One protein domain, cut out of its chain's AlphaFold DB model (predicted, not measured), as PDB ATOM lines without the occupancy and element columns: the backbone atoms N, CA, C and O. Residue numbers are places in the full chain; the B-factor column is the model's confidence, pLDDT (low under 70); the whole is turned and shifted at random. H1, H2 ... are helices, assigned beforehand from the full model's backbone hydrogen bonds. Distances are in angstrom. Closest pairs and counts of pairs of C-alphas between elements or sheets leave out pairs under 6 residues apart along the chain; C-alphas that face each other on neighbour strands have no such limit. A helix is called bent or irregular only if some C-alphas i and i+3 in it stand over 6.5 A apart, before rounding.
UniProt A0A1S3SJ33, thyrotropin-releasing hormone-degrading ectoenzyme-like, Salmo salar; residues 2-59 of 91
ATOM      1  N   LYS A   2     -42.540  10.402  30.776       66.00
ATOM      2  CA  LYS A   2     -41.314   9.681  30.342       66.00
ATOM      3  C   LYS A   2     -40.100   9.845  31.270       66.00
ATOM      4  O   LYS A   2     -39.340   8.898  31.432       66.00
ATOM      5  N   GLN A   3     -39.923  11.017  31.884       79.25
ATOM      6  CA  GLN A   3     -38.812  11.241  32.816       79.25
ATOM      7  C   GLN A   3     -38.988  10.532  34.165       79.25
ATOM      8  O   GLN A   3     -37.989  10.099  34.724       79.25
ATOM      9  N   ARG A   4     -40.228  10.320  34.636       89.69
ATOM     10  CA  ARG A   4     -40.478   9.548  35.869       89.69
ATOM     11  C   ARG A   4     -40.066   8.089  35.716       89.69
ATOM     12  O   ARG A   4     -39.476   7.522  36.618       89.69
ATOM     13  N   PHE A   5     -40.276   7.499  34.538       94.12
ATOM     14  CA  PHE A   5     -39.799   6.137  34.272       94.12
ATOM     15  C   PHE A   5     -38.272   6.013  34.424       94.12
ATOM     16  O   PHE A   5     -37.771   4.989  34.877       94.12
ATOM     17  N   LEU A   6     -37.513   7.043  34.040       94.38
ATOM     18  CA  LEU A   6     -36.055   6.998  34.155       94.38
ATOM     19  C   LEU A   6     -35.611   6.984  35.619       94.38
ATOM     20  O   LEU A   6     -34.795   6.148  35.990       94.38
ATOM     21  N   THR A   7     -36.165   7.872  36.445       93.06
ATOM     22  CA  THR A   7     -35.781   7.993  37.857       93.06
ATOM     23  C   THR A   7     -36.335   6.860  38.713       93.06
ATOM     24  O   THR A   7     -35.587   6.279  39.490       93.06
ATOM     25  N   ASP A   8     -37.608   6.514  38.530       92.50
ATOM     26  CA  ASP A   8     -38.358   5.670  39.469       92.50
ATOM     27  C   ASP A   8     -38.264   4.173  39.117       92.50
ATOM     28  O   ASP A   8     -38.590   3.301  39.925       92.50
ATOM     29  N   VAL A   9     -37.849   3.861  37.883       95.94
ATOM     30  CA  VAL A   9     -37.735   2.485  37.380       95.94
ATOM     31  C   VAL A   9     -36.309   2.192  36.939       95.94
ATOM     32  O   VAL A   9     -35.661   1.332  37.526       95.94
ATOM     33  N   LEU A  10     -35.807   2.900  35.921       96.38
ATOM     34  CA  LEU A  10     -34.552   2.528  35.261       96.38
ATOM     35  C   LEU A  10     -33.324   2.710  36.163       96.38
ATOM     36  O   LEU A  10     -32.547   1.775  36.323       96.38
ATOM     37  N   HIS A  11     -33.132   3.898  36.738       95.88
ATOM     38  CA  HIS A  11     -31.952   4.174  37.560       95.88
ATOM     39  C   HIS A  11     -31.949   3.341  38.843       95.88
ATOM     40  O   HIS A  11     -30.919   2.790  39.219       95.88
ATOM     41  N   GLU A  12     -33.108   3.210  39.491       95.38
ATOM     42  CA  GLU A  12     -33.229   2.426  40.716       95.38
ATOM     43  C   GLU A  12     -32.933   0.945  40.470       95.38
ATOM     44  O   GLU A  12     -32.161   0.340  41.213       95.38
ATOM     45  N   VAL A  13     -33.474   0.359  39.394       96.44
ATOM     46  CA  VAL A  13     -33.227  -1.059  39.131       96.44
ATOM     47  C   VAL A  13     -31.807  -1.340  38.673       96.44
ATOM     48  O   VAL A  13     -31.280  -2.390  39.006       96.44
ATOM     49  N   MET A  14     -31.149  -0.409  37.978       97.19
ATOM     50  CA  MET A  14     -29.723  -0.549  37.662       97.19
ATOM     51  C   MET A  14     -28.865  -0.634  38.930       97.19
ATOM     52  O   MET A  14     -27.913  -1.409  38.967       97.19
ATOM     53  N   MET A  15     -29.213   0.124  39.976       96.56
ATOM     54  CA  MET A  15     -28.526   0.052  41.268       96.56
ATOM     55  C   MET A  15     -28.780  -1.280  41.980       96.56
ATOM     56  O   MET A  15     -27.837  -1.889  42.476       96.56
ATOM     57  N   LEU A  16     -30.036  -1.737  42.018       94.88
ATOM     58  CA  LEU A  16     -30.408  -3.005  42.658       94.88
ATOM     59  C   LEU A  16     -29.799  -4.212  41.937       94.88
ATOM     60  O   LEU A  16     -29.239  -5.099  42.575       94.88
ATOM     61  N   ASP A  17     -29.860  -4.215  40.607       96.81
ATOM     62  CA  ASP A  17     -29.358  -5.306  39.775       96.81
ATOM     63  C   ASP A  17     -27.824  -5.387  39.751       96.81
ATOM     64  O   ASP A  17     -27.261  -6.429  39.425       96.81
ATOM     65  N   GLY A  18     -27.136  -4.303  40.129       96.75
ATOM     66  CA  GLY A  18     -25.682  -4.272  40.291       96.75
ATOM     67  C   GLY A  18     -25.170  -4.915  41.586       96.75
ATOM     68  O   GLY A  18     -23.958  -5.063  41.750       96.75
ATOM     69  N   LEU A  19     -26.052  -5.285  42.520       96.44
ATOM     70  CA  LEU A  19     -25.668  -5.945  43.767       96.44
ATOM     71  C   LEU A  19     -25.358  -7.429  43.535       96.44
ATOM     72  O   LEU A  19     -26.043  -8.113  42.780       96.44
ATOM     73  N   ALA A  20     -24.391  -7.972  44.279       96.19
ATOM     74  CA  ALA A  20     -24.078  -9.406  44.244       96.19
ATOM     75  C   ALA A  20     -25.248 -10.300  44.706       96.19
ATOM     76  O   ALA A  20     -25.271 -11.488  44.405       96.19
ATOM     77  N   SER A  21     -26.208  -9.730  45.441       92.19
ATOM     78  CA  SER A  21     -27.436 -10.394  45.883       92.19
ATOM     79  C   SER A  21     -28.580 -10.318  44.869       92.19
ATOM     80  O   SER A  21     -29.679 -10.767  45.187       92.19
ATOM     81  N   SER A  22     -28.364  -9.710  43.695       94.00
ATOM     82  CA  SER A  22     -29.354  -9.694  42.614       94.00
ATOM     83  C   SER A  22     -29.611 -11.109  42.073       94.00
ATOM     84  O   SER A  22     -28.915 -12.072  42.406       94.00
ATOM     85  N   HIS A  23     -30.612 -11.236  41.207       92.75
ATOM     86  CA  HIS A  23     -30.962 -12.477  40.529       92.75
ATOM     87  C   HIS A  23     -31.467 -12.231  39.092       92.75
ATOM     88  O   HIS A  23     -31.747 -11.098  38.690       92.75
ATOM     89  N   PRO A  24     -31.570 -13.280  38.256       92.94
ATOM     90  CA  PRO A  24     -32.192 -13.174  36.939       92.94
ATOM     91  C   PRO A  24     -33.696 -12.866  37.023       92.94
ATOM     92  O   PRO A  24     -34.366 -13.269  37.967       92.94
ATOM     93  N   ILE A  25     -34.250 -12.219  35.988       91.25
ATOM     94  CA  ILE A  25     -35.706 -11.977  35.878       91.25
ATOM     95  C   ILE A  25     -36.477 -13.304  35.795       91.25
ATOM     96  O   ILE A  25     -37.545 -13.445  36.373       91.25
ATOM     97  N   SER A  26     -35.941 -14.263  35.037       87.00
ATOM     98  CA  SER A  26     -36.528 -15.591  34.875       87.00
ATOM     99  C   SER A  26     -35.785 -16.558  35.782       87.00
ATOM    100  O   SER A  26     -34.597 -16.796  35.567       87.00
ATOM    101  N   GLN A  27     -36.482 -17.126  36.759       86.31
ATOM    102  CA  GLN A  27     -35.960 -18.180  37.621       86.31
ATOM    103  C   GLN A  27     -37.032 -19.242  37.842       86.31
ATOM    104  O   GLN A  27     -38.225 -18.938  37.810       86.31
ATOM    105  N   GLU A  28     -36.594 -20.480  38.041       86.31
ATOM    106  CA  GLU A  28     -37.488 -21.590  38.357       86.31
ATOM    107  C   GLU A  28     -38.124 -21.381  39.734       86.31
ATOM    108  O   GLU A  28     -37.460 -20.954  40.683       86.31
ATOM    109  N   VAL A  29     -39.417 -21.684  39.829       85.62
ATOM    110  CA  VAL A  29     -40.202 -21.624  41.064       85.62
ATOM    111  C   VAL A  29     -40.743 -23.021  41.308       85.62
ATOM    112  O   VAL A  29     -41.547 -23.518  40.521       85.62
ATOM    113  N   TYR A  30     -40.273 -23.664  42.373       85.50
ATOM    114  CA  TYR A  30     -40.635 -25.047  42.683       85.50
ATOM    115  C   TYR A  30     -41.815 -25.114  43.651       85.50
ATOM    116  O   TYR A  30     -42.707 -25.939  43.462       85.50
ATOM    117  N   ASP A  31     -41.856 -24.201  44.624       86.50
ATOM    118  CA  ASP A  31     -42.920 -24.121  45.615       86.50
ATOM    119  C   ASP A  31     -43.643 -22.772  45.548       86.50
ATOM    120  O   ASP A  31     -43.042 -21.715  45.362       86.50
ATOM    121  N   ALA A  32     -44.961 -22.781  45.763       81.44
ATOM    122  CA  ALA A  32     -45.764 -21.554  45.771       81.44
ATOM    123  C   ALA A  32     -45.322 -20.556  46.860       81.44
ATOM    124  O   ALA A  32     -45.576 -19.361  46.748       81.44
ATOM    125  N   THR A  33     -44.648 -21.035  47.907       83.44
ATOM    126  CA  THR A  33     -44.070 -20.203  48.970       83.44
ATOM    127  C   THR A  33     -42.852 -19.402  48.519       83.44
ATOM    128  O   THR A  33     -42.501 -18.431  49.179       83.44
ATOM    129  N   ASP A  34     -42.232 -19.751  47.390       77.88
ATOM    130  CA  ASP A  34     -41.105 -18.999  46.825       77.88
ATOM    131  C   ASP A  34     -41.556 -17.729  46.086       77.88
ATOM    132  O   ASP A  34     -40.727 -16.989  45.549       77.88
ATOM    133  N   ILE A  35     -42.864 -17.448  46.063       76.94
ATOM    134  CA  ILE A  35     -43.440 -16.306  45.356       76.94
ATOM    135  C   ILE A  35     -42.816 -14.978  45.803       76.94
ATOM    136  O   ILE A  35     -42.474 -14.150  44.965       76.94
ATOM    137  N   ASP A  36     -42.527 -14.813  47.095       77.12
ATOM    138  CA  ASP A  36     -41.917 -13.589  47.630       77.12
ATOM    139  C   ASP A  36     -40.493 -13.349  47.100       77.12
ATOM    140  O   ASP A  36     -40.025 -12.212  47.081       77.12
ATOM    141  N   ARG A  37     -39.797 -14.397  46.627       75.19
ATOM    142  CA  ARG A  37     -38.477 -14.261  45.989       75.19
ATOM    143  C   ARG A  37     -38.549 -13.833  44.529       75.19
ATOM    144  O   ARG A  37     -37.550 -13.336  44.025       75.19
ATOM    145  N   VAL A  38     -39.660 -14.085  43.837       79.12
ATOM    146  CA  VAL A  38     -39.844 -13.696  42.424       79.12
ATOM    147  C   VAL A  38     -40.696 -12.443  42.254       79.12
ATOM    148  O   VAL A  38     -40.615 -11.798  41.213       79.12
ATOM    149  N   PHE A  39     -41.488 -12.062  43.257       84.62
ATOM    150  CA  PHE A  39     -42.311 -10.849  43.249       84.62
ATOM    151  C   PHE A  39     -41.551  -9.661  43.847       84.62
ATOM    152  O   PHE A  39     -41.952  -9.075  44.851       84.62
ATOM    153  N   ASP A  40     -40.442  -9.292  43.211       88.19
ATOM    154  CA  ASP A  40     -39.527  -8.274  43.709       88.19
ATOM    155  C   ASP A  40     -39.288  -7.130  42.699       88.19
ATOM    156  O   ASP A  40     -39.832  -7.085  41.588       88.19
ATOM    157  N   TRP A  41     -38.455  -6.160  43.084       90.00
ATOM    158  CA  TRP A  41     -38.137  -5.033  42.212       90.00
ATOM    159  C   TRP A  41     -37.350  -5.427  40.965       90.00
ATOM    160  O   TRP A  41     -37.503  -4.747  39.945       90.00
ATOM    161  N   ILE A  42     -36.558  -6.502  40.997       93.44
ATOM    162  CA  ILE A  42     -35.889  -7.010  39.800       93.44
ATOM    163  C   ILE A  42     -36.935  -7.466  38.782       93.44
ATOM    164  O   ILE A  42     -36.919  -6.978  37.650       93.44
ATOM    165  N   ALA A  43     -37.895  -8.310  39.166       91.31
ATOM    166  CA  ALA A  43     -38.922  -8.797  38.244       91.31
ATOM    167  C   ALA A  43     -39.728  -7.652  37.604       91.31
ATOM    168  O   ALA A  43     -39.864  -7.588  36.378       91.31
ATOM    169  N   TYR A  44     -40.198  -6.696  38.410       92.56
ATOM    170  CA  TYR A  44     -41.038  -5.605  37.909       92.56
ATOM    171  C   TYR A  44     -40.248  -4.510  37.185       92.56
ATOM    172  O   TYR A  44     -40.561  -4.171  36.039       92.56
ATOM    173  N   LYS A  45     -39.226  -3.923  37.822       96.06
ATOM    174  CA  LYS A  45     -38.544  -2.744  37.266       96.06
ATOM    175  C   LYS A  45     -37.578  -3.120  36.147       96.06
ATOM    176  O   LYS A  45     -37.545  -2.430  35.125       96.06
ATOM    177  N   LYS A  46     -36.843  -4.232  36.280       96.62
ATOM    178  CA  LYS A  46     -35.902  -4.691  35.242       96.62
ATOM    179  C   LYS A  46     -36.681  -5.225  34.049       96.62
ATOM    180  O   LYS A  46     -36.345  -4.893  32.915       96.62
ATOM    181  N   GLY A  47     -37.771  -5.957  34.302       95.19
ATOM    182  CA  GLY A  47     -38.716  -6.391  33.273       95.19
ATOM    183  C   GLY A  47     -39.296  -5.216  32.480       95.19
ATOM    184  O   GLY A  47     -39.211  -5.195  31.253       95.19
ATOM    185  N   ALA A  48     -39.799  -4.180  33.158       95.75
ATOM    186  CA  ALA A  48     -40.318  -2.983  32.493       95.75
ATOM    187  C   ALA A  48     -39.240  -2.237  31.684       95.75
ATOM    188  O   ALA A  48     -39.495  -1.795  30.559       95.75
ATOM    189  N   ALA A  49     -38.027  -2.102  32.232       96.50
ATOM    190  CA  ALA A  49     -36.895  -1.499  31.531       96.50
ATOM    191  C   ALA A  49     -36.515  -2.293  30.269       96.50
ATOM    192  O   ALA A  49     -36.300  -1.689  29.216       96.50
ATOM    193  N   LEU A  50     -36.509  -3.628  30.353       95.88
ATOM    194  CA  LEU A  50     -36.245  -4.530  29.232       95.88
ATOM    195  C   LEU A  50     -37.313  -4.397  28.139       95.88
ATOM    196  O   LEU A  50     -36.969  -4.209  26.977       95.88
ATOM    197  N   ILE A  51     -38.601  -4.406  28.499       95.69
ATOM    198  CA  ILE A  51     -39.710  -4.219  27.546       95.69
ATOM    199  C   ILE A  51     -39.586  -2.871  26.827       95.69
ATOM    200  O   ILE A  51     -39.703  -2.797  25.603       95.69
ATOM    201  N   ARG A  52     -39.290  -1.794  27.567       95.69
ATOM    202  CA  ARG A  52     -39.064  -0.471  26.971       95.69
ATOM    203  C   ARG A  52     -37.859  -0.474  26.032       95.69
ATOM    204  O   ARG A  52     -37.911   0.179  24.991       95.69
ATOM    205  N   MET A  53     -36.774  -1.160  26.383       96.69
ATOM    206  CA  MET A  53     -35.605  -1.293  25.512       96.69
ATOM    207  C   MET A  53     -35.976  -2.014  24.211       96.69
ATOM    208  O   MET A  53     -35.696  -1.483  23.140       96.69
ATOM    209  N   LEU A  54     -36.674  -3.151  24.291       96.19
ATOM    210  CA  LEU A  54     -37.112  -3.926  23.125       96.19
ATOM    211  C   LEU A  54     -37.998  -3.112  22.181       96.19
ATOM    212  O   LEU A  54     -37.738  -3.080  20.983       96.19
ATOM    213  N   ALA A  55     -38.975  -2.375  22.718       96.69
ATOM    214  CA  ALA A  55     -39.831  -1.505  21.913       96.69
ATOM    215  C   ALA A  55     -39.035  -0.436  21.139       96.69
ATOM    216  O   ALA A  55     -39.401  -0.081  20.019       96.69
ATOM    217  N   ASN A  56     -37.930   0.064  21.709       96.31
ATOM    218  CA  ASN A  56     -37.045   1.004  21.017       96.31
ATOM    219  C   ASN A  56     -36.139   0.312  19.987       96.31
ATOM    220  O   ASN A  56     -35.912   0.887  18.929       96.31
ATOM    221  N   VAL A  57     -35.638  -0.894  20.279       97.00
ATOM    222  CA  VAL A  57     -34.772  -1.666  19.367       97.00
ATOM    223  C   VAL A  57     -35.533  -2.108  18.119       97.00
ATOM    224  O   VAL A  57     -35.038  -1.942  17.011       97.00
ATOM    225  N   MET A  58     -36.742  -2.641  18.291       97.31
ATOM    226  CA  MET A  58     -37.580  -3.119  17.185       97.31
ATOM    227  C   MET A  58     -38.289  -1.979  16.442       97.31
ATOM    228  O   MET A  58     -38.691  -2.121  15.291       97.31
ATOM    229  N   GLY A  59     -38.474  -0.844  17.116       97.62
ATOM    230  CA  GLY A  59     -39.362   0.220  16.678       97.62
ATOM    231  C   GLY A  59     -40.808  -0.021  17.119       97.62
ATOM    232  O   GLY A  59     -41.332  -1.135  17.101       97.62
TER     233      GLY A  59
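What this domain is: This is residues 2 to 59 of the 91 residues of the protein "thyrotropin-releasing hormone-degrading ectoenzyme-like" of Salmo salar (UniProt A0A1S3SJ33). The longest helix, H3, and H1 make a wide V, with residues 41 to 49 of H3 packed on H1, while residues 53 to 59, of which 53 to 58 belong to H3, stick out. A long loop, residues 18 to 31, leads from the end of H1 to the short helix H2, which lies out at the other end of the longest axis and leads back to H3. The printed part has 58 residues with three named helices, H1, H2 and H3 in chain order, and no named strand; the class is all helix. It is only just loose, close to compact, with a radius of gyration of the C-alphas of 12.8 A, and elongated, spanning 37 by 23 by 18 A.

How they stand to each other: Start at H3, residues 41 to 58, which touches H1, residues 2 to 17, with its residues 41 to 49 alone. Look at Val 9 and Lys 45, whose C-alphas are the closest of the two helices, 5.3 A apart. Their lines stand at a steep tilt of 58 degrees, opposite ways. H2, residues 32 to 38, and H3 meet only through their tight link of 2 residues, and H1 and H2 are apart. In H3 every O i to N i+4 pair is within hydrogen-bond range; in H1 9 of 12 are, and in H2 0 of 3, beside 3 of 4 O i to N i+3 pairs.

Where its parts are: Find C-alpha 41 at (-38.137, -5.033, 42.212); from there H3 runs 25.1 A to C-alpha 58 at (-37.580, -3.119, 17.185). H1 begins at C-alpha 2, (-41.314, 9.681, 30.342), and runs 21.4 A; it is irregular, but only just, with C-alphas 8 and 11 6.8 A apart. H2 is irregular, with C-alphas 33 and 36 7.1 A apart.

The domain as a whole: The C-alphas of Thr 33 and Gly 59 are the two farthest apart, 38.5 A. Residues 30 to 36, of which 32 to 36 belong to H2, stand free. The printed part has no cut, and the link from H1 to H2, 14 residues, is long. The mean pLDDT of the printed part is 91.0, and residue 2 is under 70.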